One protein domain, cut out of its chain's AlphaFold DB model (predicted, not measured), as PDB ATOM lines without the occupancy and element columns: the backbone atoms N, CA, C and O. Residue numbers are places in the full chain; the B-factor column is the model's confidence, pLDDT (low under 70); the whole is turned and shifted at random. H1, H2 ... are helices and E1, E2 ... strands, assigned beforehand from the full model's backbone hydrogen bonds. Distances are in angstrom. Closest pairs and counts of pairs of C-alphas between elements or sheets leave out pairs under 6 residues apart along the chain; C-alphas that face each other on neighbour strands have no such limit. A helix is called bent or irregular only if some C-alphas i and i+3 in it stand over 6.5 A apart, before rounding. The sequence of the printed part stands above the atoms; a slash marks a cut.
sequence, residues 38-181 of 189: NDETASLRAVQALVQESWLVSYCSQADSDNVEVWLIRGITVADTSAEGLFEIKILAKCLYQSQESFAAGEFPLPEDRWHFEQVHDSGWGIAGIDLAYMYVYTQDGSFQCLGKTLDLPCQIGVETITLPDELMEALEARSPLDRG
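What this domain is: This is residues 38 to 181 of the 189 residues of an uncharacterized protein of Candidatus Atribacteria bacterium (UniProt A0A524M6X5). A long, bent hairpin of two strands, E2 and E3, is the spine of a strongly twisted sheet, with short strands added along both its sides: E1, then E6 and E7 beyond E2, and E4 and E5 beyond E3. Helix H1 packs on the part of the hairpin past the bend of E2 at residue 74, and its last residue comes near E6; H3 and H4 lie far from the middle. The 144 printed residues hold four named helices and seven named strands, in the order H1 E1 E2 E3 E4 E5 E6 E7 H2 H3 H4, and the class is mixed. The branched sheet is antiparallel, and the whole is compact, with a radius of gyration of the C-alphas of 14.9 A and spans of 46 by 38 by 28 A.

How they stand to each other: E2, residues 66 to 80, and E3, residues 87 to 103, form a hairpin, with N 90 and O 77 at 2.8 A. E2 bends by 101 degrees at residue 74, and E3 by 121 degrees at residue 100. On the other side of E2 is E1, residues 55 to 58, in another hairpin, with N 58 and O 69 at 2.8 A. On the other side of E3 are E4, residues 117 to 119, with N 118 and O 98 at 2.9 A, and E5, residues 126 to 129, with N 91 and O 128 at 2.8 A. E3 and E4 are a hairpin, and E1 E2 E3 E4 form a meander, each strand the antiparallel neighbour of the one before. E6, residues 135 to 138, is beside E1, with N 136 and O 57 at 2.8 A. E7, residues 144 to 146, forms a hairpin with E6, with N 137 and O 145 at 2.9 A. H1, residues 40 to 49, is on the sheet at a height of 6.9 A, over none of its strands but only just, with 2 of its C-alphas falling on E3; its closest C-alphas to E3 are Glu 40 and Phe 87, 6.3 A. H2, residues 147 to 150, stands at the sheet's level. H3, residues 166 to 173, only grazes the sheet with residues 168 to 173. H4, residues 177 to 180, is not on the sheet, but only just, with 4 pairs of C-alphas within 10 A. In H1 and H3 every O i to N i+4 pair is within hydrogen-bond range; H2 and H4 are too short for one.

Where its parts are: E2 runs 27.7 A from C-alpha 66 at (39.921, 17.569, -56.883), and E3 runs 29.3 A. H1 spans 14.3 A from C-alpha 40 at (26.416, -0.445, -39.174), and H4 ends at C-alpha 180, (21.366, 26.731, -40.150).

The domain as a whole: The C-alphas of Glu 84 and Asp 113 are the two farthest apart, 46.5 A. The printed part has no cut. The links E3 to E4 and H2 to H3 are long. Residues 52 to 53 and 176 to 181 have pLDDT under 70.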
ATOM      1  N   ASN A  38      29.853   1.241 -45.409       96.31
ATOM      2  CA  ASN A  38      30.447   0.861 -44.134       96.31
ATOM      3  C   ASN A  38      29.538  -0.124 -43.398       96.31
ATOM      4  O   ASN A  38      28.339  -0.193 -43.665       96.31
ATOM      5  N   ASP A  39      30.085  -0.863 -42.435       96.94
ATOM      6  CA  ASP A  39      29.235  -1.608 -41.509       96.94
ATOM      7  C   ASP A  39      28.381  -0.654 -40.647       96.94
ATOM      8  O   ASP A  39      28.619   0.558 -40.564       96.94
ATOM      9  N   GLU A  40      27.352  -1.208 -40.007       95.44
ATOM     10  CA  GLU A  40      26.416  -0.445 -39.174       95.44
ATOM     11  C   GLU A  40      27.137   0.304 -38.043       95.44
ATOM     12  O   GLU A  40      26.845   1.466 -37.766       95.44
ATOM     13  N   THR A  41      28.131  -0.329 -37.412       96.44
ATOM     14  CA  THR A  41      28.844   0.246 -36.264       96.44
ATOM     15  C   THR A  41      29.682   1.449 -36.686       96.44
ATOM     16  O   THR A  41      29.627   2.497 -36.040       96.44
ATOM     17  N   ALA A  42      30.443   1.327 -37.772       96.75
ATOM     18  CA  ALA A  42      31.203   2.419 -38.365       96.75
ATOM     19  C   ALA A  42      30.274   3.556 -38.809       96.75
ATOM     20  O   ALA A  42      30.559   4.720 -38.521       96.75
ATOM     21  N   SER A  43      29.126   3.220 -39.404       96.44
ATOM     22  CA  SER A  43      28.136   4.205 -39.839       96.44
ATOM     23  C   SER A  43      27.563   5.005 -38.669       96.44
ATOM     24  O   SER A  43      27.560   6.234 -38.695       96.44
ATOM     25  N   LEU A  44      27.156   4.331 -37.593       94.81
ATOM     26  CA  LEU A  44      26.635   4.981 -36.387       94.81
ATOM     27  C   LEU A  44      27.687   5.855 -35.695       94.81
ATOM     28  O   LEU A  44      27.374   6.962 -35.256       94.81
ATOM     29  N   ARG A  45      28.943   5.395 -35.622       95.44
ATOM     30  CA  ARG A  45      30.052   6.198 -35.079       95.44
ATOM     31  C   ARG A  45      30.312   7.445 -35.924       95.44
ATOM     32  O   ARG A  45      30.545   8.514 -35.365       95.44
ATOM     33  N   ALA A  46      30.233   7.335 -37.249       95.19
ATOM     34  CA  ALA A  46      30.373   8.478 -38.142       95.19
ATOM     35  C   ALA A  46      29.228   9.481 -37.974       95.19
ATOM     36  O   ALA A  46      29.488  10.672 -37.849       95.19
ATOM     37  N   VAL A  47      27.978   9.017 -37.867       93.25
ATOM     38  CA  VAL A  47      26.830   9.888 -37.561       93.25
ATOM     39  C   VAL A  47      27.021  10.625 -36.234       93.25
ATOM     40  O   VAL A  47      26.698  11.801 -36.149       93.25
ATOM     41  N   GLN A  48      27.565   9.968 -35.206       91.00
ATOM     42  CA  GLN A  48      27.845  10.611 -33.914       91.00
ATOM     43  C   GLN A  48      28.947  11.674 -33.995       91.00
ATOM     44  O   GLN A  48      28.892  12.662 -33.265       91.00
ATOM     45  N   ALA A  49      29.949  11.470 -34.852       90.56
ATOM     46  CA  ALA A  49      31.016  12.442 -35.085       90.56
ATOM     47  C   ALA A  49      30.549  13.631 -35.946       90.56
ATOM     48  O   ALA A  49      31.055  14.742 -35.800       90.56
ATOM     49  N   LEU A  50      29.571  13.409 -36.826       89.50
ATOM     50  CA  LEU A  50      28.954  14.439 -37.651       89.50
ATOM     51  C   LEU A  50      27.927  15.234 -36.835       89.50
ATOM     52  O   LEU A  50      26.828  14.775 -36.537       89.50
ATOM     53  N   VAL A  51      28.265  16.475 -36.496       76.12
ATOM     54  CA  VAL A  51      27.347  17.361 -35.770       76.12
ATOM     55  C   VAL A  51      26.357  17.983 -36.756       76.12
ATOM     56  O   VAL A  51      26.765  18.618 -37.725       76.12
ATOM     57  N   GLN A  52      25.049  17.839 -36.534       67.00
ATOM     58  CA  GLN A  52      24.045  18.535 -37.353       67.00
ATOM     59  C   GLN A  52      24.268  20.055 -37.306       67.00
ATOM     60  O   GLN A  52      24.711  20.579 -36.289       67.00
ATOM     61  N   GLU A  53      23.984  20.756 -38.408       64.06
ATOM     62  CA  GLU A  53      24.177  22.214 -38.532       64.06
ATOM     63  C   GLU A  53      25.638  22.687 -38.473       64.06
ATOM     64  O   GLU A  53      25.908  23.884 -38.319       64.06
ATOM     65  N   SER A  54      26.587  21.761 -38.633       79.06
ATOM     66  CA  SER A  54      28.009  22.063 -38.783       79.06
ATOM     67  C   SER A  54      28.432  22.163 -40.251       79.06
ATOM     68  O   SER A  54      27.658  21.899 -41.180       79.06
ATOM     69  N   TRP A  55      29.677  22.587 -40.451       89.62
ATOM     70  CA  TRP A  55      30.324  22.576 -41.752       89.62
ATOM     71  C   TRP A  55      31.174  21.321 -41.904       89.62
ATOM     72  O   TRP A  55      31.811  20.872 -40.950       89.62
ATOM     73  N   LEU A  56      31.215  20.798 -43.121       94.75
ATOM     74  CA  LEU A  56      32.136  19.751 -43.535       94.75
ATOM     75  C   LEU A  56      33.010  20.269 -44.662       94.75
ATOM     76  O   LEU A  56      32.574  21.104 -45.454       94.75
ATOM     77  N   VAL A  57      34.210  19.719 -44.761       96.62
ATOM     78  CA  VAL A  57      35.042  19.862 -45.951       96.62
ATOM     79  C   VAL A  57      35.035  18.540 -46.715       96.62
ATOM     80  O   VAL A  57      35.164  17.478 -46.109       96.62
ATOM     81  N   SER A  58      34.871  18.603 -48.032       96.75
ATOM     82  CA  SER A  58      35.018  17.470 -48.948       96.75
ATOM     83  C   SER A  58      36.283  17.655 -49.776       96.75
ATOM     84  O   SER A  58      36.470  18.727 -50.357       96.75
ATOM     85  N   TYR A  59      37.148  16.637 -49.798       96.19
ATOM     86  CA  TYR A  59      38.343  16.606 -50.642       96.19
ATOM     87  C   TYR A  59      38.904  15.182 -50.823       96.19
ATOM     88  O   TYR A  59      39.329  14.525 -49.861       96.19
ATOM     89  N   CYS A  60      38.982  14.717 -52.068       94.00
ATOM     90  CA  CYS A  60      39.554  13.429 -52.439       94.00
ATOM     91  C   CYS A  60      41.073  13.510 -52.617       94.00
ATOM     92  O   CYS A  60      41.603  13.743 -53.701       94.00
ATOM     93  N   SER A  61      41.807  13.206 -51.547       89.62
ATOM     94  CA  SER A  61      43.278  13.185 -51.569       89.62
ATOM     95  C   SER A  61      43.899  12.031 -52.381       89.62
ATOM     96  O   SER A  61      45.118  11.883 -52.408       89.62
ATOM     97  N   GLN A  62      43.100  11.152 -52.987       89.50
ATOM     98  CA  GLN A  62      43.595  10.127 -53.919       89.50
ATOM     99  C   GLN A  62      43.311  10.481 -55.383       89.50
ATOM    100  O   GLN A  62      43.790   9.778 -56.273       89.50
ATOM    101  N   ALA A  63      42.558  11.551 -55.645       87.81
ATOM    102  CA  ALA A  63      42.369  12.059 -56.991       87.81
ATOM    103  C   ALA A  63      43.614  12.828 -57.454       87.81
ATOM    104  O   ALA A  63      44.264  13.529 -56.675       87.81
ATOM    105  N   ASP A  64      43.914  12.737 -58.751       87.88
ATOM    106  CA  ASP A  64      44.972  13.539 -59.382       87.88
ATOM    107  C   ASP A  64      44.648  15.043 -59.354       87.88
ATOM    108  O   ASP A  64      45.538  15.875 -59.507       87.88
ATOM    109  N   SER A  65      43.366  15.384 -59.212       91.31
ATOM    110  CA  SER A  65      42.844  16.745 -59.231       91.31
ATOM    111  C   SER A  65      41.444  16.727 -58.622       91.31
ATOM    112  O   SER A  65      40.551  16.099 -59.189       91.31
ATOM    113  N   ASP A  66      41.247  17.398 -57.490       94.25
ATOM    114  CA  ASP A  66      39.921  17.569 -56.883       94.25
ATOM    115  C   ASP A  66      39.763  18.959 -56.264       94.25
ATOM    116  O   ASP A  66      40.741  19.570 -55.828       94.25
ATOM    117  N   ASN A  67      38.545  19.488 -56.255       95.62
ATOM    118  CA  ASN A  67      38.264  20.758 -55.597       95.62
ATOM    119  C   ASN A  67      38.022  20.528 -54.104       95.62
ATOM    120  O   ASN A  67      37.502  19.498 -53.686       95.62
ATOM    121  N   VAL A  68      38.377  21.518 -53.295       96.31
ATOM    122  CA  VAL A  68      38.014  21.535 -51.880       96.31
ATOM    123  C   VAL A  68      36.673  22.231 -51.760       96.31
ATOM    124  O   VAL A  68      36.526  23.393 -52.145       96.31
ATOM    125  N   GLU A  69      35.692  21.533 -51.213       97.06
ATOM    126  CA  GLU A  69      34.337  22.051 -51.064       97.06
ATOM    127  C   GLU A  69      33.960  22.165 -49.592       97.06
ATOM    128  O   GLU A  69      34.228  21.265 -48.800       97.06
ATOM    129  N   VAL A  70      33.283  23.252 -49.232       96.25
ATOM    130  CA  VAL A  70      32.748  23.474 -47.887       96.25
ATOM    131  C   VAL A  70      31.239  23.316 -47.920       96.25
ATOM    132  O   VAL A  70      30.533  24.079 -48.579       96.25
ATOM    133  N   TRP A  71      30.729  22.360 -47.159       95.56
ATOM    134  CA  TRP A  71      29.324  21.984 -47.127       95.56
ATOM    135  C   TRP A  71      28.687  22.368 -45.797       95.56
ATOM    136  O   TRP A  71      29.270  22.153 -44.742       95.56
ATOM    137  N   LEU A  72      27.462  22.891 -45.832       92.31
ATOM    138  CA  LEU A  72      26.606  23.020 -44.651       92.31
ATOM    139  C   LEU A  72      25.678  21.814 -44.573       92.31
ATOM    140  O   LEU A  72      24.927  21.569 -45.521       92.31
ATOM    141  N   ILE A  73      25.683  21.108 -43.444       90.75
ATOM    142  CA  ILE A  73      24.821  19.944 -43.227       90.75
ATOM    143  C   ILE A  73      23.611  20.276 -42.356       90.75
ATOM    144  O   ILE A  73      23.715  21.006 -41.377       90.75
ATOM    145  N   ARG A  74      22.447  19.717 -42.693       89.62
ATOM    146  CA  ARG A  74      21.192  19.869 -41.926       89.62
ATOM    147  C   ARG A  74      20.543  18.562 -41.512       89.62
ATOM    148  O   ARG A  74      19.674  18.550 -40.649       89.62
ATOM    149  N   GLY A  75      20.917  17.471 -42.158       90.06
ATOM    150  CA  GLY A  75      20.372  16.158 -41.871       90.06
ATOM    151  C   GLY A  75      21.402  15.105 -42.204       90.06
ATOM    152  O   GLY A  75      22.196  15.284 -43.126       90.06
ATOM    153  N   ILE A  76      21.387  14.027 -41.438       92.69
ATOM    154  CA  ILE A  76      22.256  12.874 -41.628       92.69
ATOM    155  C   ILE A  76      21.360  11.653 -41.475       92.69
ATOM    156  O   ILE A  76      20.551  11.594 -40.550       92.69
ATOM    157  N   THR A  77      21.477  10.699 -42.385       92.75
ATOM    158  CA  THR A  77      20.754   9.433 -42.324       92.75
ATOM    159  C   THR A  77      21.676   8.300 -42.748       92.75
ATOM    160  O   THR A  77      22.629   8.513 -43.495       92.75
ATOM    161  N   VAL A  78      21.394   7.100 -42.256       94.94
ATOM    162  CA  VAL A  78      22.073   5.870 -42.660       94.94
ATOM    163  C   VAL A  78      21.074   5.079 -43.489       94.94
ATOM    164  O   VAL A  78      19.949   4.854 -43.047       94.94
ATOM    165  N   ALA A  79      21.460   4.709 -44.705       94.44
ATOM    166  CA  ALA A  79      20.615   3.968 -45.629       94.44
ATOM    167  C   ALA A  79      21.248   2.619 -45.971       94.44
ATOM    168  O   ALA A  79      22.461   2.534 -46.165       94.44
ATOM    169  N   ASP A  80      20.420   1.582 -46.104       94.81
ATOM    170  CA  ASP A  80      20.855   0.297 -46.649       94.81
ATOM    171  C   ASP A  80      21.393   0.467 -48.076       94.81
ATOM    172  O   ASP A  80      20.841   1.220 -48.892       94.81
ATOM    173  N   THR A  81      22.455  -0.269 -48.395       94.12
ATOM    174  CA  THR A  81      22.967  -0.385 -49.765       94.12
ATOM    175  C   THR A  81      22.406  -1.635 -50.450       94.12
ATOM    176  O   THR A  81      21.626  -2.398 -49.879       94.12
ATOM    177  N   SER A  82      22.792  -1.872 -51.705       92.06
ATOM    178  CA  SER A  82      22.494  -3.141 -52.385       92.06
ATOM    179  C   SER A  82      23.343  -4.312 -51.874       92.06
ATOM    180  O   SER A  82      23.034  -5.462 -52.194       92.06
ATOM    181  N   ALA A  83      24.404  -4.038 -51.112       91.88
ATOM    182  CA  ALA A  83      25.273  -5.040 -50.522       91.88
ATOM    183  C   ALA A  83      24.819  -5.368 -49.093       91.88
ATOM    184  O   ALA A  83      24.608  -4.487 -48.262       91.88
ATOM    185  N   GLU A  84      24.669  -6.661 -48.810       95.00
ATOM    186  CA  GLU A  84      24.207  -7.142 -47.509       95.00
ATOM    187  C   GLU A  84      25.162  -6.714 -46.384       95.00
ATOM    188  O   GLU A  84      26.372  -6.924 -46.468       95.00
ATOM    189  N   GLY A  85      24.599  -6.125 -45.323       93.06
ATOM    190  CA  GLY A  85      25.351  -5.684 -44.147       93.06
ATOM    191  C   GLY A  85      26.186  -4.417 -44.351       93.06
ATOM    192  O   GLY A  85      26.963  -4.072 -43.460       93.06
ATOM    193  N   LEU A  86      26.038  -3.734 -45.492       96.69
ATOM    194  CA  LEU A  86      26.704  -2.470 -45.781       96.69
ATOM    195  C   LEU A  86      25.697  -1.325 -45.906       96.69
ATOM    196  O   LEU A  86      24.658  -1.443 -46.562       96.69
ATOM    197  N   PHE A  87      26.071  -0.194 -45.325       96.75
ATOM    198  CA  PHE A  87      25.260   1.004 -45.205       96.75
ATOM    199  C   PHE A  87      25.997   2.207 -45.787       96.75
ATOM    200  O   PHE A  87      27.220   2.310 -45.701       96.75
ATOM    201  N   GLU A  88      25.245   3.135 -46.361       96.44
ATOM    202  CA  GLU A  88      25.746   4.411 -46.860       96.44
ATOM    203  C   GLU A  88      25.223   5.534 -45.966       96.44
ATOM    204  O   GLU A  88      24.022   5.621 -45.684       96.44
ATOM    205  N   ILE A  89      26.115   6.427 -45.543       96.31
ATOM    206  CA  ILE A  89      25.705   7.652 -44.860       96.31
ATOM    207  C   ILE A  89      25.324   8.673 -45.918       96.31
ATOM    208  O   ILE A  89      26.082   8.946 -46.850       96.31
ATOM    209  N   LYS A  90      24.147   9.266 -45.747       96.00
ATOM    210  CA  LYS A  90      23.644  10.336 -46.598       96.00
ATOM    211  C   LYS A  90      23.458  11.600 -45.787       96.00
ATOM    212  O   LYS A  90      22.882  11.570 -44.699       96.00
ATOM    213  N   ILE A  91      23.898  12.718 -46.344       94.44
ATOM    214  CA  ILE A  91      23.717  14.042 -45.761       94.44
ATOM    215  C   ILE A  91      22.715  14.837 -46.588       94.44
ATOM    216  O   ILE A  91      22.761  14.825 -47.815       94.44
ATOM    217  N   LEU A  92      21.817  15.550 -45.913       93.06
ATOM    218  CA  LEU A  92      21.112  16.678 -46.506       93.06
ATOM    219  C   LEU A  92      22.004  17.900 -46.330       93.06
ATOM    220  O   LEU A  92      22.173  18.389 -45.206       93.06
ATOM    221  N   ALA A  93      22.561  18.385 -47.428       93.44
ATOM    222  CA  ALA A  93      23.587  19.405 -47.391       93.44
ATOM    223  C   ALA A  93      23.447  20.423 -48.523       93.44
ATOM    224  O   ALA A  93      22.730  20.214 -49.506       93.44
ATOM    225  N   LYS A  94      24.142  21.543 -48.356       93.50
ATOM    226  CA  LYS A  94      24.316  22.582 -49.367       93.50
ATOM    227  C   LYS A  94      25.795  22.940 -49.455       93.50
ATOM    228  O   LYS A  94      26.371  23.347 -48.446       93.50
ATOM    229  N   CYS A  95      26.387  22.854 -50.645       95.38
ATOM    230  CA  CYS A  95      27.737  23.367 -50.877       95.38
ATOM    231  C   CYS A  95      27.722  24.900 -50.774       95.38
ATOM    232  O   CYS A  95      26.921  25.575 -51.421       95.38
ATOM    233  N   LEU A  96      28.539  25.458 -49.892       94.75
ATOM    234  CA  LEU A  96      28.598  26.887 -49.609       94.75
ATOM    235  C   LEU A  96      29.704  27.570 -50.403       94.75
ATOM    236  O   LEU A  96      29.489  28.664 -50.928       94.75
ATOM    237  N   TYR A  97      30.864  26.923 -50.442       96.31
ATOM    238  CA  TYR A  97      32.077  27.427 -51.060       96.31
ATOM    239  C   TYR A  97      32.819  26.286 -51.736       96.31
ATOM    240  O   TYR A  97      32.794  25.157 -51.250       96.31
ATOM    241  N   GLN A  98      33.514  26.607 -52.813       96.56
ATOM    242  CA  GLN A  98      34.378  25.685 -53.536       96.56
ATOM    243  C   GLN A  98      35.684  26.400 -53.868       96.56
ATOM    244  O   GLN A  98      35.676  27.597 -54.166       96.56
ATOM    245  N   SER A  99      36.809  25.697 -53.791       95.88
ATOM    246  CA  SER A  99      38.083  26.239 -54.251       95.88
ATOM    247  C   SER A  99      38.041  26.494 -55.760       95.88
ATOM    248  O   SER A  99      37.563  25.655 -56.520       95.88
ATOM    249  N   GLN A 100      38.563  27.633 -56.214       94.81
ATOM    250  CA  GLN A 100      38.618  27.991 -57.640       94.81
ATOM    251  C   GLN A 100      39.551  27.064 -58.428       94.81
ATOM    252  O   GLN A 100      39.327  26.789 -59.607       94.81
ATOM    253  N   GLU A 101      40.596  26.574 -57.766       93.56
ATOM    254  CA  GLU A 101      41.527  25.585 -58.295       93.56
ATOM    255  C   GLU A 101      41.211  24.200 -57.730       93.56
ATOM    256  O   GLU A 101      40.671  24.063 -56.629       93.56
ATOM    257  N   SER A 102      41.561  23.174 -58.500       93.81
ATOM    258  CA  SER A 102      41.609  21.799 -58.013       93.81
ATOM    259  C   SER A 102      43.049  21.441 -57.669       93.81
ATOM    260  O   SER A 102      43.986  21.989 -58.252       93.81
ATOM    261  N   PHE A 103      43.209  20.540 -56.711       91.50
ATOM    262  CA  PHE A 103      44.491  20.243 -56.095       91.50
ATOM    263  C   PHE A 103      44.740  18.743 -56.045       91.50
ATOM    264  O   PHE A 103      43.825  17.952 -55.790       91.50
ATOM    265  N   ALA A 104      45.998  18.360 -56.211       90.31
ATOM    266  CA  ALA A 104      46.475  17.023 -55.896       90.31
ATOM    267  C   ALA A 104      46.941  16.961 -54.435       90.31
ATOM    268  O   ALA A 104      47.465  17.933 -53.889       90.31
ATOM    269  N   ALA A 105      46.856  15.789 -53.803       85.12
ATOM    270  CA  ALA A 105      47.240  15.657 -52.395       85.12
ATOM    271  C   ALA A 105      48.704  16.011 -52.110       85.12
ATOM    272  O   ALA A 105      49.022  16.501 -51.030       85.12
ATOM    273  N   GLY A 106      49.595  15.805 -53.086       86.25
ATOM    274  CA  GLY A 106      51.011  16.167 -52.974       86.25
ATOM    275  C   GLY A 106      51.275  17.674 -52.867       86.25
ATOM    276  O   GLY A 106      52.418  18.062 -52.634       86.25
ATOM    277  N   GLU A 107      50.256  18.516 -53.040       85.19
ATOM    278  CA  GLU A 107      50.366  19.971 -52.918       85.19
ATOM    279  C   GLU A 107      50.044  20.493 -51.508       85.19
ATOM    280  O   GLU A 107      50.258  21.675 -51.240       85.19
ATOM    281  N   PHE A 108      49.552  19.641 -50.601       83.50
ATOM    282  CA  PHE A 108      49.156  20.046 -49.253       83.50
ATOM    283  C   PHE A 108      50.322  19.995 -48.242       83.50
ATOM    284  O   PHE A 108      51.154  19.087 -48.309       83.50
ATOM    285  N   PRO A 109      50.367  20.914 -47.253       81.62
ATOM    286  CA  PRO A 109      49.478  22.066 -47.086       81.62
ATOM    287  C   PRO A 109      49.751  23.142 -48.144       81.62
ATOM    288  O   PRO A 109      50.901  23.473 -48.433       81.62
ATOM    289  N   LEU A 110      48.677  23.698 -48.704       80.94
ATOM    290  CA  LEU A 110      48.785  24.770 -49.686       80.94
ATOM    291  C   LEU A 110      49.119  26.097 -48.980       80.94
ATOM    292  O   LEU A 110      48.552  26.375 -47.918       80.94
ATOM    293  N   PRO A 111      49.996  26.930 -49.565       80.62
ATOM    294  CA  PRO A 111      50.156  28.329 -49.174       80.62
ATOM    295  C   PRO A 111      48.818  29.089 -49.175       80.62
ATOM    296  O   PRO A 111      47.987  28.868 -50.056       80.62
ATOM    297  N   GLU A 112      48.613  29.998 -48.216       74.12
ATOM    298  CA  GLU A 112      47.373  30.790 -48.072       74.12
ATOM    299  C   GLU A 112      46.989  31.554 -49.348       74.12
ATOM    300  O   GLU A 112      45.813  31.644 -49.686       74.12
ATOM    301  N   ASP A 113      47.972  32.044 -50.106       77.50
ATOM    302  CA  ASP A 113      47.767  32.786 -51.352       77.50
ATOM    303  C   ASP A 113      47.254  31.924 -52.515       77.50
ATOM    304  O   ASP A 113      46.838  32.475 -53.529       77.50
ATOM    305  N   ARG A 114      47.247  30.591 -52.378       81.69
ATOM    306  CA  ARG A 114      46.634  29.662 -53.345       81.69
ATOM    307  C   ARG A 114      45.211  29.249 -52.966       81.69
ATOM    308  O   ARG A 114      44.509  28.644 -53.775       81.69
ATOM    309  N   TRP A 115      44.766  29.563 -51.753       85.75
ATOM    310  CA  TRP A 115      43.429  29.219 -51.284       85.75
ATOM    311  C   TRP A 115      42.406  30.281 -51.690       85.75
ATOM    312  O   TRP A 115      41.960  31.105 -50.891       85.75
ATOM    313  N   HIS A 116      41.993  30.240 -52.950       91.94
ATOM    314  CA  HIS A 116      40.886  31.060 -53.425       91.94
ATOM    315  C   HIS A 116      39.602  30.246 -53.449       91.94
ATOM    316  O   HIS A 116      39.522  29.234 -54.141       91.94
ATOM    317  N   PHE A 117      38.591  30.702 -52.714       94.31
ATOM    318  CA  PHE A 117      37.261  30.107 -52.708       94.31
ATOM    319  C   PHE A 117      36.256  31.029 -53.382       94.31
ATOM    320  O   PHE A 117      36.293  32.249 -53.219       94.31
ATOM    321  N   GLU A 118      35.322  30.434 -54.110       95.00
ATOM    322  CA  GLU A 118      34.138  31.117 -54.608       95.00
ATOM    323  C   GLU A 118      32.885  30.629 -53.884       95.00
ATOM    324  O   GLU A 118      32.784  29.474 -53.468       95.00
ATOM    325  N   GLN A 119      31.927  31.537 -53.698       94.38
ATOM    326  CA  GLN A 119      30.638  31.195 -53.116       94.38
ATOM    327  C   GLN A 119      29.772  30.490 -54.162       94.38
ATOM    328  O   GLN A 119      29.522  31.024 -55.243       94.38
ATOM    329  N   VAL A 120      29.230  29.327 -53.809       93.12
ATOM    330  CA  VAL A 120      28.343  28.579 -54.703       93.12
ATOM    331  C   VAL A 120      26.917  29.120 -54.564       93.12
ATOM    332  O   VAL A 120      26.213  28.852 -53.585       93.12
ATOM    333  N   HIS A 121      26.481  29.931 -55.532       82.44
ATOM    334  CA  HIS A 121      25.204  30.650 -55.452       82.44
ATOM    335  C   HIS A 121      23.961  29.752 -55.642       82.44
ATOM    336  O   HIS A 121      22.949  29.987 -54.977       82.44
ATOM    337  N   ASP A 122      24.058  28.676 -56.433       79.38
ATOM    338  CA  ASP A 122      22.908  27.854 -56.870       79.38
ATOM    339  C   ASP A 122      22.925  26.387 -56.386       79.38
ATOM    340  O   ASP A 122      22.239  25.531 -56.939       79.38
ATOM    341  N   SER A 123      23.648  26.058 -55.314       80.44
ATOM    342  CA  SER A 123      23.804  24.660 -54.856       80.44
ATOM    343  C   SER A 123      22.550  23.991 -54.270       80.44
ATOM    344  O   SER A 123      22.582  22.791 -54.007       80.44
ATOM    345  N   GLY A 124      21.437  24.717 -54.079       86.75
ATOM    346  CA  GLY A 124      20.198  24.167 -53.505       86.75
ATOM    347  C   GLY A 124      20.406  23.435 -52.167       86.75
ATOM    348  O   GLY A 124      21.459  23.526 -51.556       86.75
ATOM    349  N   TRP A 125      19.393  22.728 -51.672       91.31
ATOM    350  CA  TRP A 125      19.600  21.681 -50.661       91.31
ATOM    351  C   TRP A 125      19.484  20.339 -51.372       91.31
ATOM    352  O   TRP A 125      18.506  20.121 -52.089       91.31
ATOM    353  N   GLY A 126      20.462  19.457 -51.183       91.69
ATOM    354  CA  GLY A 126      20.524  18.155 -51.843       91.69
ATOM    355  C   GLY A 126      20.869  17.035 -50.871       91.69
ATOM    356  O   GLY A 126      21.458  17.274 -49.821       91.69
ATOM    357  N   ILE A 127      20.476  15.810 -51.223       94.00
ATOM    358  CA  ILE A 127      20.915  14.605 -50.517       94.00
ATOM    359  C   ILE A 127      22.132  14.051 -51.255       94.00
ATOM    360  O   ILE A 127      22.033  13.767 -52.448       94.00
ATOM    361  N   ALA A 128      23.242  13.872 -50.546       94.25
ATOM    362  CA  ALA A 128      24.472  13.287 -51.071       94.25
ATOM    363  C   ALA A 128      24.906  12.099 -50.205       94.25
ATOM    364  O   ALA A 128      24.822  12.173 -48.979       94.25
ATOM    365  N   GLY A 129      25.348  11.011 -50.840       95.38
ATOM    366  CA  GLY A 129      26.130   9.975 -50.163       95.38
ATOM    367  C   GLY A 129      27.544  10.492 -49.912       95.38
ATOM    368  O   GLY A 129      28.055  11.263 -50.725       95.38
ATOM    369  N   ILE A 130      28.151  10.115 -48.790       95.69
ATOM    370  CA  ILE A 130      29.513  10.539 -48.447       95.69
ATOM    371  C   ILE A 130      30.468   9.352 -48.378       95.69
ATOM    372  O   ILE A 130      30.096   8.276 -47.916       95.69
ATOM    373  N   ASP A 131      31.718   9.585 -48.768       96.31
ATOM    374  CA  ASP A 131      32.833   8.689 -48.468       96.31
ATOM    375  C   ASP A 131      33.587   9.210 -47.240       96.31
ATOM    376  O   ASP A 131      34.142  10.313 -47.249       96.31
ATOM    377  N   LEU A 132      33.631   8.411 -46.171       96.56
ATOM    378  CA  LEU A 132      34.289   8.797 -44.919       96.56
ATOM    379  C   LEU A 132      35.796   9.041 -45.073       96.56
ATOM    380  O   LEU A 132      36.377   9.736 -44.238       96.56
ATOM    381  N   ALA A 133      36.440   8.511 -46.114       95.94
ATOM    382  CA  ALA A 133      37.845   8.777 -46.405       95.94
ATOM    383  C   ALA A 133      38.086  10.212 -46.907       95.94
ATOM    384  O   ALA A 133      39.201  10.716 -46.777       95.94
ATOM    385  N   TYR A 134      37.062  10.885 -47.441       95.38
ATOM    386  CA  TYR A 134      37.207  12.185 -48.112       95.38
ATOM    387  C   TYR A 134      36.392  13.310 -47.481       95.38
ATOM    388  O   TYR A 134      36.477  14.452 -47.929       95.38
ATOM    389  N   MET A 135      35.648  13.010 -46.417       96.44
ATOM    390  CA  MET A 135      35.000  14.014 -45.578       96.44
ATOM    391  C   MET A 135      35.900  14.416 -44.416       96.44
ATOM    392  O   MET A 135      36.495  13.560 -43.759       96.44
ATOM    393  N   TYR A 136      35.932  15.707 -44.106       96.69
ATOM    394  CA  TYR A 136      36.674  16.265 -42.986       96.69
ATOM    395  C   TYR A 136      35.725  17.043 -42.075       96.69
ATOM    396  O   TYR A 136      34.926  17.866 -42.530       96.69
ATOM    397  N   VAL A 137      35.813  16.763 -40.777       94.50
ATOM    398  CA  VAL A 137      34.962  17.346 -39.735       94.50
ATOM    399  C   VAL A 137      35.705  18.436 -38.984       94.50
ATOM    400  O   VAL A 137      36.892  18.291 -38.700       94.50
ATOM    401  N   TYR A 138      34.999  19.515 -38.651       92.00
ATOM    402  CA  TYR A 138      35.565  20.630 -37.899       92.00
ATOM    403  C   TYR A 138      35.970  20.213 -36.478       92.00
ATOM    404  O   TYR A 138      35.189  19.582 -35.758       92.00
ATOM    405  N   THR A 139      37.171  20.597 -36.056       88.69
ATOM    406  CA  THR A 139      37.723  20.325 -34.726       88.69
ATOM    407  C   THR A 139      37.904  21.608 -33.914       88.69
ATOM    408  O   THR A 139      37.934  22.717 -34.435       88.69
ATOM    409  N   GLN A 140      38.007  21.470 -32.586       84.25
ATOM    410  CA  GLN A 140      38.071  22.613 -31.656       84.25
ATOM    411  C   GLN A 140      39.315  23.499 -31.832       84.25
ATOM    412  O   GLN A 140      39.357  24.603 -31.298       84.25
ATOM    413  N   ASP A 141      40.328  23.004 -32.537       85.88
ATOM    414  CA  ASP A 141      41.562  23.721 -32.854       85.88
ATOM    415  C   ASP A 141      41.452  24.600 -34.113       85.88
ATOM    416  O   ASP A 141      42.442  25.213 -34.503       85.88
ATOM    417  N   GLY A 142      40.271  24.675 -34.737       85.81
ATOM    418  CA  GLY A 142      40.046  25.475 -35.940       85.81
ATOM    419  C   GLY A 142      40.377  24.753 -37.248       85.81
ATOM    420  O   GLY A 142      40.307  25.365 -38.310       85.81
ATOM    421  N   SER A 143      40.739  23.467 -37.197       91.75
ATOM    422  CA  SER A 143      41.046  22.663 -38.384       91.75
ATOM    423  C   SER A 143      39.911  21.707 -38.765       91.75
ATOM    424  O   SER A 143      38.891  21.605 -38.083       91.75
ATOM    425  N   PHE A 144      40.069  21.023 -39.896       94.50
ATOM    426  CA  PHE A 144      39.182  19.962 -40.356       94.50
ATOM    427  C   PHE A 144      39.971  18.660 -40.463       94.50
ATOM    428  O   PHE A 144      40.934  18.580 -41.225       94.50
ATOM    429  N   GLN A 145      39.560  17.628 -39.731       95.69
ATOM    430  CA  GLN A 145      40.240  16.329 -39.712       95.69
ATOM    431  C   GLN A 145      39.463  15.281 -40.500       95.69
ATOM    432  O   GLN A 145      38.236  15.220 -40.404       95.69
ATOM    433  N   CYS A 146      40.173  14.434 -41.252       96.94
ATOM    434  CA  CYS A 146      39.563  13.350 -42.019       96.94
ATOM    435  C   CYS A 146      38.721  12.450 -41.105       96.94
ATOM    436  O   CYS A 146      39.214  11.887 -40.123       96.94
ATOM    437  N   LEU A 147      37.449  12.276 -41.455       96.25
ATOM    438  CA  LEU A 147      36.474  11.547 -40.656       96.25
ATOM    439  C   LEU A 147      36.854  10.070 -40.502       96.25
ATOM    440  O   LEU A 147      36.823   9.545 -39.391       96.25
ATOM    441  N   GLY A 148      37.291   9.413 -41.578       96.50
ATOM    442  CA  GLY A 148      37.769   8.032 -41.535       96.50
ATOM    443  C   GLY A 148      38.922   7.838 -40.544       96.50
ATOM    444  O   GLY A 148      38.891   6.899 -39.749       96.50
ATOM    445  N   LYS A 149      39.890   8.766 -40.510       96.12
ATOM    446  CA  LYS A 149      41.011   8.726 -39.551       96.12
ATOM    447  C   LYS A 149      40.566   8.984 -38.122       96.12
ATOM    448  O   LYS A 149      40.959   8.236 -37.231       96.12
ATOM    449  N   THR A 150      39.701   9.971 -37.903       95.06
ATOM    450  CA  THR A 150      39.119  10.265 -36.582       95.06
ATOM    451  C   THR A 150      38.388   9.055 -35.992       95.06
ATOM    452  O   THR A 150      38.354   8.864 -34.776       95.06
ATOM    453  N   LEU A 151      37.822   8.202 -36.848       95.94
ATOM    454  CA  LEU A 151      37.116   6.981 -36.463       95.94
ATOM    455  C   LEU A 151      38.010   5.731 -36.404       95.94
ATOM    456  O   LEU A 151      37.491   4.647 -36.111       95.94
ATOM    457  N   ASP A 152      39.317   5.866 -36.631       96.56
ATOM    458  CA  ASP A 152      40.273   4.753 -36.717       96.56
ATOM    459  C   ASP A 152      39.854   3.699 -37.763       96.56
ATOM    460  O   ASP A 152      39.977   2.490 -37.562       96.56
ATOM    461  N   LEU A 153      39.279   4.159 -38.880       95.44
ATOM    462  CA  LEU A 153      38.909   3.305 -40.005       95.44
ATOM    463  C   LEU A 153      40.105   3.140 -40.958       95.44
ATOM    464  O   LEU A 153      40.863   4.089 -41.189       95.44
ATOM    465  N   PRO A 154      40.287   1.946 -41.548       93.19
ATOM    466  CA  PRO A 154      41.361   1.712 -42.500       93.19
ATOM    467  C   PRO A 154      41.073   2.448 -43.816       93.19
ATOM    468  O   PRO A 154      40.318   1.968 -44.654       93.19
ATOM    469  N   CYS A 155      41.710   3.601 -44.010       93.25
ATOM    470  CA  CYS A 155      41.715   4.331 -45.276       93.25
ATOM    471  C   CYS A 155      43.122   4.808 -45.651       93.25
ATOM    472  O   CYS A 155      43.965   5.115 -44.796       93.25
ATOM    473  N   GLN A 156      43.372   4.885 -46.951       92.25
ATOM    474  CA  GLN A 156      44.560   5.466 -47.550       92.25
ATOM    475  C   GLN A 156      44.228   6.877 -48.037       92.25
ATOM    476  O   GLN A 156      43.495   7.053 -49.005       92.25
ATOM    477  N   ILE A 157      44.787   7.881 -47.370       91.88
ATOM    478  CA  ILE A 157      44.601   9.291 -47.715       91.88
ATOM    479  C   ILE A 157      45.956   9.992 -47.720       91.88
ATOM    480  O   ILE A 157      46.860   9.602 -46.980       91.88
ATOM    481  N   GLY A 158      46.101  11.003 -48.572       91.88
ATOM    482  CA  GLY A 158      47.303  11.835 -48.642       91.88
ATOM    483  C   GLY A 158      47.254  13.057 -47.725       91.88
ATOM    484  O   GLY A 158      48.296  13.622 -47.416       91.88
ATOM    485  N   VAL A 159      46.058  13.452 -47.278       94.12
ATOM    486  CA  VAL A 159      45.825  14.638 -46.445       94.12
ATOM    487  C   VAL A 159      44.958  14.230 -45.261       94.12
ATOM    488  O   VAL A 159      43.848  13.749 -45.449       94.12
ATOM    489  N   GLU A 160      45.461  14.379 -44.034       95.31
ATOM    490  CA  GLU A 160      44.699  14.030 -42.820       95.31
ATOM    491  C   GLU A 160      44.005  15.241 -42.190       95.31
ATOM    492  O   GLU A 160      43.006  15.095 -41.483       95.31
ATOM    493  N   THR A 161      44.527  16.440 -42.441       95.19
ATOM    494  CA  THR A 161      44.045  17.689 -41.854       95.19
ATOM    495  C   THR A 161      44.052  18.796 -42.898       95.19
ATOM    496  O   THR A 161      45.024  18.946 -43.638       95.19
ATOM    497  N   ILE A 162      42.974  19.573 -42.937       94.44
ATOM    498  CA  ILE A 162      42.815  20.758 -43.777       94.44
ATOM    499  C   ILE A 162      42.568  21.956 -42.861       94.44
ATOM    500  O   ILE A 162      41.689  21.923 -42.003       94.44
ATOM    501  N   THR A 163      43.326  23.025 -43.068       92.81
ATOM    502  CA  THR A 163      43.077  24.328 -42.445       92.81
ATOM    503  C   THR A 163      42.569  25.260 -43.532       92.81
ATOM    504  O   THR A 163      43.248  25.452 -44.542       92.81
ATOM    505  N   LEU A 164      41.357  25.784 -43.355       92.12
ATOM    506  CA  LEU A 164      40.788  26.769 -44.272       92.12
ATOM    507  C   LEU A 164      41.392  28.157 -43.993       92.12
ATOM    508  O   LEU A 164      41.800  28.408 -42.860       92.12
ATOM    509  N   PRO A 165      41.420  29.069 -44.982       92.12
ATOM    510  CA  PRO A 165      41.849  30.447 -44.760       92.12
ATOM    511  C   PRO A 165      41.012  31.152 -43.692       92.12
ATOM    512  O   PRO A 165      39.791  30.976 -43.656       92.12
ATOM    513  N   ASP A 166      41.653  32.015 -42.903       90.56
ATOM    514  CA  ASP A 166      41.006  32.771 -41.823       90.56
ATOM    515  C   ASP A 166      39.771  33.541 -42.313       90.56
ATOM    516  O   ASP A 166      38.711  33.460 -41.702       90.56
ATOM    517  N   GLU A 167      39.854  34.205 -43.472       91.00
ATOM    518  CA  GLU A 167      38.727  34.954 -44.048       91.00
ATOM    519  C   GLU A 167      37.504  34.063 -44.333       91.00
ATOM    520  O   GLU A 167      36.355  34.476 -44.146       91.00
ATOM    521  N   LEU A 168      37.732  32.820 -44.775       91.81
ATOM    522  CA  LEU A 168      36.660  31.857 -45.015       91.81
ATOM    523  C   LEU A 168      36.089  31.341 -43.692       91.81
ATOM    524  O   LEU A 168      34.870  31.219 -43.565       91.81
ATOM    525  N   MET A 169      36.946  31.076 -42.706       91.56
ATOM    526  CA  MET A 169      36.518  30.680 -41.365       91.56
ATOM    527  C   MET A 169      35.661  31.763 -40.704       91.56
ATOM    528  O   MET A 169      34.555  31.467 -40.250       91.56
ATOM    529  N   GLU A 170      36.093  33.024 -40.748       91.06
ATOM    530  CA  GLU A 170      35.315  34.168 -40.265       91.06
ATOM    531  C   GLU A 170      33.959  34.267 -40.978       91.06
ATOM    532  O   GLU A 170      32.922  34.468 -40.339       91.06
ATOM    533  N   ALA A 171      33.933  34.074 -42.302       91.38
ATOM    534  CA  ALA A 171      32.698  34.089 -43.080       91.38
ATOM    535  C   ALA A 171      31.742  32.948 -42.699       91.38
ATOM    536  O   ALA A 171      30.528  33.165 -42.671       91.38
ATOM    537  N   LEU A 172      32.259  31.751 -42.404       90.00
ATOM    538  CA  LEU A 172      31.471  30.612 -41.923       90.00
ATOM    539  C   LEU A 172      30.889  30.897 -40.535       90.00
ATOM    540  O   LEU A 172      29.678  30.754 -40.338       90.00
ATOM    541  N   GLU A 173      31.710  31.368 -39.599       87.69
ATOM    542  CA  GLU A 173      31.304  31.692 -38.226       87.69
ATOM    543  C   GLU A 173      30.279  32.825 -38.156       87.69
ATOM    544  O   GLU A 173      29.338  32.762 -37.357       87.69
ATOM    545  N   ALA A 174      30.399  33.821 -39.037       88.12
ATOM    546  CA  ALA A 174      29.462  34.934 -39.143       88.12
ATOM    547  C   ALA A 174      28.073  34.530 -39.678       88.12
ATOM    548  O   ALA A 174      27.137  35.336 -39.618       88.12
ATOM    549  N   ARG A 175      27.891  33.305 -40.200       82.12
ATOM    550  CA  ARG A 175      26.589  32.874 -40.737       82.12
ATOM    551  C   ARG A 175      25.544  32.753 -39.636       82.12
ATOM    552  O   ARG A 175      25.742  32.105 -38.600       82.12
ATOM    553  N   SER A 176      24.382  33.338 -39.924       60.81
ATOM    554  CA  SER A 176      23.238  33.378 -39.022       60.81
ATOM    555  C   SER A 176      22.811  31.966 -38.602       60.81
ATOM    556  O   SER A 176      22.732  31.077 -39.451       60.81
ATOM    557  N   PRO A 177      22.434  31.742 -37.333       61.12
ATOM    558  CA  PRO A 177      21.731  30.525 -36.925       61.12
ATOM    559  C   PRO A 177      20.475  30.252 -37.771       61.12
ATOM    560  O   PRO A 177      20.114  29.107 -37.999       61.12
ATOM    561  N   LEU A 178      19.840  31.291 -38.330       53.16
ATOM    562  CA  LEU A 178      18.694  31.133 -39.235       53.16
ATOM    563  C   LEU A 178      19.075  30.487 -40.579       53.16
ATOM    564  O   LEU A 178      18.255  29.783 -41.167       53.16
ATOM    565  N   ASP A 179      20.319  30.664 -41.043       62.22
ATOM    566  CA  ASP A 179      20.845  29.944 -42.212       62.22
ATOM    567  C   ASP A 179      21.110  28.470 -41.893       62.22
ATOM    568  O   ASP A 179      21.135  27.638 -42.802       62.22
ATOM    569  N   ARG A 180      21.250  28.119 -40.611       60.44
ATOM    570  CA  ARG A 180      21.366  26.731 -40.150       60.44
ATOM    571  C   ARG A 180      20.006  26.037 -40.104       60.44
ATOM    572  O   ARG A 180      19.951  24.852 -40.404       60.44
ATOM    573  N   GLY A 181      18.914  26.805 -39.998       55.28
ATOM    574  CA  GLY A 181      17.540  26.288 -39.994       55.28
ATOM    575  C   GLY A 181      17.255  25.442 -38.753       55.28
ATOM    576  O   GLY A 181      18.158  25.166 -37.986       55.28
TER     577      GLY A 181